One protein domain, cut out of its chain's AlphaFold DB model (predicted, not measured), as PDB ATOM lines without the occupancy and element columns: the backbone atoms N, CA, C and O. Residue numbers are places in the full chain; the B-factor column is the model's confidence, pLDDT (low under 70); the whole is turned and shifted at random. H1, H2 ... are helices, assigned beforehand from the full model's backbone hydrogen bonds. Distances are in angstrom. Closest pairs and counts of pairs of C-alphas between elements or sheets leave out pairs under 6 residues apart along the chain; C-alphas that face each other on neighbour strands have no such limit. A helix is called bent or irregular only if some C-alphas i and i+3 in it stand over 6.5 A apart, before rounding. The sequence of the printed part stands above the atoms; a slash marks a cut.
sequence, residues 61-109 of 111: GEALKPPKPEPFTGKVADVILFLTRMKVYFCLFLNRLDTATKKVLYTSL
ATOM      1  N   GLY A  61     194.550 272.019 180.893       86.50
ATOM      2  CA  GLY A  61     195.749 272.706 180.437       86.50
ATOM      3  C   GLY A  61     195.630 273.308 179.036       86.50
ATOM      4  O   GLY A  61     196.316 274.282 178.747       86.50
ATOM      5  N   GLU A  62     194.745 272.822 178.167       86.81
ATOM      6  CA  GLU A  62     194.524 273.459 176.861       86.81
ATOM      7  C   GLU A  62     193.722 274.757 176.970       86.81
ATOM      8  O   GLU A  62     193.932 275.676 176.175       86.81
ATOM      9  N   ALA A  63     192.818 274.850 177.949       87.81
ATOM     10  CA  ALA A  63     192.074 276.075 178.227       87.81
ATOM     11  C   ALA A  63     192.952 277.100 178.960       87.81
ATOM     12  O   ALA A  63     192.957 278.276 178.605       87.81
ATOM     13  N   LEU A  64     193.719 276.639 179.953       88.44
ATOM     14  CA  LEU A  64     194.545 277.509 180.793       88.44
ATOM     15  C   LEU A  64     195.886 277.889 180.159       88.44
ATOM     16  O   LEU A  64     196.466 278.892 180.561       88.44
ATOM     17  N   LYS A  65     196.384 277.096 179.200       90.00
ATOM     18  CA  LYS A  65     197.706 277.255 178.567       90.00
ATOM     19  C   LYS A  65     198.799 277.589 179.597       90.00
ATOM     20  O   LYS A  65     199.449 278.631 179.484       90.00
ATOM     21  N   PRO A  66     198.980 276.738 180.626       91.06
ATOM     22  CA  PRO A  66     199.954 276.992 181.674       91.06
ATOM     23  C   PRO A  66     201.361 277.110 181.070       91.06
ATOM     24  O   PRO A  66     201.662 276.439 180.075       91.06
ATOM     25  N   PRO A  67     202.244 277.926 181.667       91.00
ATOM     26  CA  PRO A  67     203.626 278.006 181.221       91.00
ATOM     27  C   PRO A  67     204.309 276.641 181.345       91.00
ATOM     28  O   PRO A  67     203.991 275.836 182.227       91.00
ATOM     29  N   LYS A  68     205.271 276.384 180.453       90.25
ATOM     30  CA  LYS A  68     206.085 275.167 180.509       90.25
ATOM     31  C   LYS A  68     206.858 275.142 181.840       90.25
ATOM     32  O   LYS A  68     207.420 276.174 182.208       90.25
ATOM     33  N   PRO A  69     206.909 274.004 182.557       93.00
ATOM     34  CA  PRO A  69     207.692 273.889 183.780       93.00
ATOM     35  C   PRO A  69     209.168 274.188 183.518       93.00
ATOM     36  O   PRO A  69     209.700 273.827 182.466       93.00
ATOM     37  N   GLU A  70     209.822 274.828 184.484       93.81
ATOM     38  CA  GLU A  70     211.262 275.060 184.413       93.81
ATOM     39  C   GLU A  70     212.031 273.728 184.446       93.81
ATOM     40  O   GLU A  70     211.634 272.819 185.187       93.81
ATOM     41  N   PRO A  71     213.132 273.613 183.678       94.56
ATOM     42  CA  PRO A  71     214.016 272.458 183.737       94.56
ATOM     43  C   PRO A  71     214.617 272.252 185.128       94.56
ATOM     44  O   PRO A  71     214.796 273.192 185.907       94.56
ATOM     45  N   PHE A  72     214.967 271.008 185.419       94.62
ATOM     46  CA  PHE A  72     215.737 270.658 186.592       94.62
ATOM     47  C   PHE A  72     217.151 271.235 186.484       94.62
ATOM     48  O   PHE A  72     217.814 271.147 185.457       94.62
ATOM     49  N   THR A  73     217.626 271.835 187.569       93.19
ATOM     50  CA  THR A  73     218.926 272.518 187.629       93.19
ATOM     51  C   THR A  73     220.094 271.566 187.906       93.19
ATOM     52  O   THR A  73     221.240 272.009 187.976       93.19
ATOM     53  N   GLY A  74     219.823 270.279 188.150       92.25
ATOM     54  CA  GLY A  74     220.818 269.295 188.582       92.25
ATOM     55  C   GLY A  74     221.154 269.346 190.079       92.25
ATOM     56  O   GLY A  74     221.915 268.510 190.564       92.25
ATOM     57  N   LYS A  75     220.598 270.298 190.842       95.12
ATOM     58  CA  LYS A  75     220.876 270.444 192.280       95.12
ATOM     59  C   LYS A  75     219.907 269.620 193.119       95.12
ATOM     60  O   LYS A  75     218.695 269.699 192.945       95.12
ATOM     61  N   VAL A  76     220.432 268.912 194.121       93.25
ATOM     62  CA  VAL A  76     219.623 268.096 195.049       93.25
ATOM     63  C   VAL A  76     218.560 268.931 195.774       93.25
ATOM     64  O   VAL A  76     217.434 268.473 195.947       93.25
ATOM     65  N   ALA A  77     218.885 270.177 196.137       94.50
ATOM     66  CA  ALA A  77     217.951 271.096 196.790       94.50
ATOM     67  C   ALA A  77     216.699 271.399 195.941       94.50
ATOM     68  O   ALA A  77     215.628 271.647 196.491       94.50
ATOM     69  N   ASP A  78     216.812 271.311 194.613       93.94
ATOM     70  CA  ASP A  78     215.753 271.700 193.679       93.94
ATOM     71  C   ASP A  78     214.858 270.515 193.267       93.94
ATOM     72  O   ASP A  78     213.844 270.704 192.593       93.94
ATOM     73  N   VAL A  79     215.181 269.285 193.696       93.81
ATOM     74  CA  VAL A  79     214.462 268.054 193.307       93.81
ATOM     75  C   VAL A  79     212.990 268.114 193.711       93.81
ATOM     76  O   VAL A  79     212.105 267.827 192.905       93.81
ATOM     77  N   ILE A  80     212.707 268.522 194.951       95.56
ATOM     78  CA  ILE A  80     211.330 268.595 195.460       95.56
ATOM     79  C   ILE A  80     210.520 269.636 194.686       95.56
ATOM     80  O   ILE A  80     209.368 269.381 194.323       95.56
ATOM     81  N   LEU A  81     211.122 270.789 194.388       95.31
ATOM     82  CA  LEU A  81     210.470 271.850 193.629       95.31
ATOM     83  C   LEU A  81     210.173 271.399 192.193       95.31
ATOM     84  O   LEU A  81     209.053 271.585 191.709       95.31
ATOM     85  N   PHE A  82     211.138 270.750 191.540       94.88
ATOM     86  CA  PHE A  82     210.978 270.185 190.203       94.88
ATOM     87  C   PHE A  82     209.841 269.155 190.146       94.88
ATOM     88  O   PHE A  82     208.907 269.301 189.354       94.88
ATOM     89  N   LEU A  83     209.853 268.158 191.037       93.81
ATOM     90  CA  LEU A  83     208.818 267.121 191.083       93.81
ATOM     91  C   LEU A  83     207.429 267.701 191.367       93.81
ATOM     92  O   LEU A  83     206.440 267.267 190.771       93.81
ATOM     93  N   THR A  84     207.350 268.709 192.237       94.94
ATOM     94  CA  THR A  84     206.095 269.402 192.552       94.94
ATOM     95  C   THR A  84     205.522 270.095 191.316       94.94
ATOM     96  O   THR A  84     204.350 269.899 190.989       94.94
ATOM     97  N   ARG A  85     206.355 270.841 190.578       94.06
ATOM     98  CA  ARG A  85     205.958 271.510 189.327       94.06
ATOM     99  C   ARG A  85     205.477 270.507 188.278       94.06
ATOM    100  O   ARG A  85     204.421 270.712 187.679       94.06
ATOM    101  N   MET A  86     206.193 269.397 188.110       94.06
ATOM    102  CA  MET A  86     205.817 268.341 187.166       94.06
ATOM    103  C   MET A  86     204.496 267.664 187.535       94.06
ATOM    104  O   MET A  86     203.635 267.488 186.671       94.06
ATOM    105  N   LYS A  87     204.292 267.338 188.817       92.94
ATOM    106  CA  LYS A  87     203.044 266.737 189.307       92.94
ATOM    107  C   LYS A  87     201.841 267.630 189.005       92.94
ATOM    108  O   LYS A  87     200.846 267.134 188.479       92.94
ATOM    109  N   VAL A  88     201.941 268.926 189.305       93.19
ATOM    110  CA  VAL A  88     200.870 269.897 189.029       93.19
ATOM    111  C   VAL A  88     200.606 269.994 187.530       93.19
ATOM    112  O   VAL A  88     199.453 269.924 187.108       93.19
ATOM    113  N   TYR A  89     201.659 270.084 186.715       93.81
ATOM    114  CA  TYR A  89     201.517 270.181 185.266       93.81
ATOM    115  C   TYR A  89     200.816 268.954 184.667       93.81
ATOM    116  O   TYR A  89     199.909 269.092 183.851       93.81
ATOM    117  N   PHE A  90     201.156 267.744 185.114       93.50
ATOM    118  CA  PHE A  90     200.504 266.517 184.648       93.50
ATOM    119  C   PHE A  90     199.015 266.452 184.983       93.50
ATOM    120  O   PHE A  90     198.239 265.925 184.190       93.50
ATOM    121  N   CYS A  91     198.596 267.014 186.118       91.31
ATOM    122  CA  CYS A  91     197.180 267.092 186.473       91.31
ATOM    123  C   CYS A  91     196.369 267.983 185.520       91.31
ATOM    124  O   CYS A  91     195.155 267.818 185.435       91.31
ATOM    125  N   LEU A  92     197.015 268.902 184.796       92.50
ATOM    126  CA  LEU A  92     196.351 269.760 183.814       92.50
ATOM    127  C   LEU A  92     196.161 269.065 182.458       92.50
ATOM    128  O   LEU A  92     195.271 269.452 181.705       92.50
ATOM    129  N   PHE A  93     196.954 268.035 182.155       91.94
ATOM    130  CA  PHE A  93     196.966 267.343 180.863       91.94
ATOM    131  C   PHE A  93     196.651 265.852 181.022       91.94
ATOM    132  O   PHE A  93     197.483 264.991 180.742       91.94
ATOM    133  N   LEU A  94     195.453 265.546 181.522       86.62
ATOM    134  CA  LEU A  94     195.033 264.186 181.867       86.62
ATOM    135  C   LEU A  94     194.893 263.264 180.652       86.62
ATOM    136  O   LEU A  94     195.065 262.062 180.816       86.62
ATOM    137  N   ASN A  95     194.600 263.802 179.468       87.81
ATOM    138  CA  ASN A  95     194.477 263.044 178.225       87.81
ATOM    139  C   ASN A  95     195.815 262.972 177.477       87.81
ATOM    140  O   ASN A  95     196.215 261.907 176.999       87.81
ATOM    141  N   ARG A  96     196.541 264.097 177.375       87.00
ATOM    142  CA  ARG A  96     197.834 264.132 176.666       87.00
ATOM    143  C   ARG A  96     198.959 263.452 177.447       87.00
ATOM    144  O   ARG A  96     199.876 262.920 176.823       87.00
ATOM    145  N   LEU A  97     198.897 263.450 178.777       90.44
ATOM    146  CA  LEU A  97     199.879 262.842 179.682       90.44
ATOM    147  C   LEU A  97     199.201 261.806 180.593       90.44
ATOM    148  O   LEU A  97     199.449 261.760 181.794       90.44
ATOM    149  N   ASP A  98     198.332 260.977 180.022       88.19
ATOM    150  CA  ASP A  98     197.577 259.919 180.710       88.19
ATOM    151  C   ASP A  98     198.473 258.773 181.213       88.19
ATOM    152  O   ASP A  98     198.312 258.294 182.338       88.19
ATOM    153  N   THR A  99     199.464 258.359 180.420       92.12
ATOM    154  CA  THR A  99     200.331 257.217 180.740       92.12
ATOM    155  C   THR A  99     201.666 257.621 181.360       92.12
ATOM    156  O   THR A  99     202.186 258.720 181.146       92.12
ATOM    157  N   ALA A 100     202.272 256.694 182.110       92.00
ATOM    158  CA  ALA A 100     203.612 256.873 182.664       92.00
ATOM    159  C   ALA A 100     204.652 257.147 181.565       92.00
ATOM    160  O   ALA A 100     205.453 258.065 181.703       92.00
ATOM    161  N   THR A 101     204.587 256.430 180.439       95.12
ATOM    162  CA  THR A 101     205.504 256.622 179.307       95.12
ATOM    163  C   THR A 101     205.429 258.038 178.740       95.12
ATOM    164  O   THR A 101     206.466 258.667 178.546       95.12
ATOM    165  N   LYS A 102     204.222 258.584 178.529       93.31
ATOM    166  CA  LYS A 102     204.063 259.960 178.027       93.31
ATOM    167  C   LYS A 102     204.594 260.994 179.023       93.31
ATOM    168  O   LYS A 102     205.268 261.937 178.618       93.31
ATOM    169  N   LYS A 103     204.350 260.793 180.325       93.88
ATOM    170  CA  LYS A 103     204.906 261.643 181.393       93.88
ATOM    171  C   LYS A 103     206.435 261.627 181.390       93.88
ATOM    172  O   LYS A 103     207.038 262.695 181.432       93.88
ATOM    173  N   VAL A 104     207.041 260.443 181.274       93.50
ATOM    174  CA  VAL A 104     208.501 260.263 181.234       93.50
ATOM    175  C   VAL A 104     209.117 260.929 180.004       93.50
ATOM    176  O   VAL A 104     210.059 261.706 180.148       93.50
ATOM    177  N   LEU A 105     208.559 260.687 178.814       94.06
ATOM    178  CA  LEU A 105     209.017 261.308 177.563       94.06
ATOM    179  C   LEU A 105     208.892 262.834 177.585       94.06
ATOM    180  O   LEU A 105     209.686 263.534 176.968       94.06
ATOM    181  N   TYR A 106     207.898 263.366 178.294       92.00
ATOM    182  CA  TYR A 106     207.783 264.805 178.485       92.00
ATOM    183  C   TYR A 106     208.858 265.339 179.444       92.00
ATOM    184  O   TYR A 106     209.475 266.369 179.168       92.00
ATOM    185  N   THR A 107     209.106 264.647 180.561       91.81
ATOM    186  CA  THR A 107     210.125 265.054 181.547       91.81
ATOM    187  C   THR A 107     211.555 264.897 181.067       91.81
ATOM    188  O   THR A 107     212.407 265.620 181.561       91.81
ATOM    189  N   SER A 108     211.846 263.997 180.126       89.69
ATOM    190  CA  SER A 108     213.220 263.784 179.653       89.69
ATOM    191  C   SER A 108     213.821 265.020 178.980       89.69
ATOM    192  O   SER A 108     215.031 265.173 178.965       89.69
ATOM    193  N   LEU A 109     212.986 265.927 178.461       85.69
ATOM    194  CA  LEU A 109     213.411 267.221 177.910       85.69
ATOM    195  C   LEU A 109     213.620 268.306 178.982       85.69
ATOM    196  O   LEU A 109     213.884 269.460 178.641       85.69
TER     197      LEU A 109
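AT A GLANCE: This is residues 61 to 109 of the 111 residues of an uncharacterized protein of Fusarium oxysporum f. sp. vasinfectum 25433 (UniProt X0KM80). One long helix, H2, makes the longest axis, and the extended stretch of residues 65 to 75 runs along its length from near its last residue to its first. The short turn of helix H1 sits by the last residue of H2, and H3 folds back after H2 and crosses it steeply with few contacts, while residues 74 to 80, of which 76 to 80 belong to H2, stick out at the far end. The printed part has 49 residues with three named helices in the order H1, H2, H3 and no named strand, and the class is all helix. It is only just compact, close to loose, with a radius of gyration of the C-alphas of 11.1 A and spans of 31 by 23 by 15 A.

HOW THE PARTS SIT: H1, residues 61 to 64, is close to but not clearly touching H2, residues 76 to 92. The closest C-alphas of these two are those of Gly 61 and Leu 92, 4.5 A apart, while their centres are 18.3 A apart. H3, residues 100 to 109, is also close to but not clearly touching H2, with 2 pairs of C-alphas within 8 A. Their closest C-alphas, those of Phe 90 and Lys 103, are 7.3 A apart. H2 and H3 run opposite ways at a steep tilt of 53 degrees. H1 and H3 are apart. Of the O i to N i+4 pairs, 10 of 13 in H2 and 5 of 6 in H3 are within hydrogen-bond range, and H1 is too short for such a pair.

IN THESE COORDINATES: H1 begins at C-alpha 61 at (195.749, 272.706, 180.437) and spans 5.0 A from first to last C-alpha, Gly 61 to Leu 64. H2 runs 25.9 A from Val 76, with its C-alpha at (219.623, 268.096, 195.049), to Leu 92. H2 is irregular, with C-alphas 77 and 80 standing 7.2 A apart. H3 runs 15.0 A from Ala 100 to Leu 109, whose C-alpha is at (213.411, 267.221, 177.910). H3 is neither bent nor irregular, but only just: C-alphas 106 and 109 are 6.2 A apart.

THE WHOLE: The two C-alphas farthest apart are those of Ala 63 and Val 76, at 33.3 A, and the first and last printed C-alphas are 18.7 A apart. The link from H1 to H2 is long, with 11 residues, and the link from H2 to H3 is short, with 7. The printed part has no cut. The mean pLDDT of the printed part is 92.0, and no printed residue is under 70.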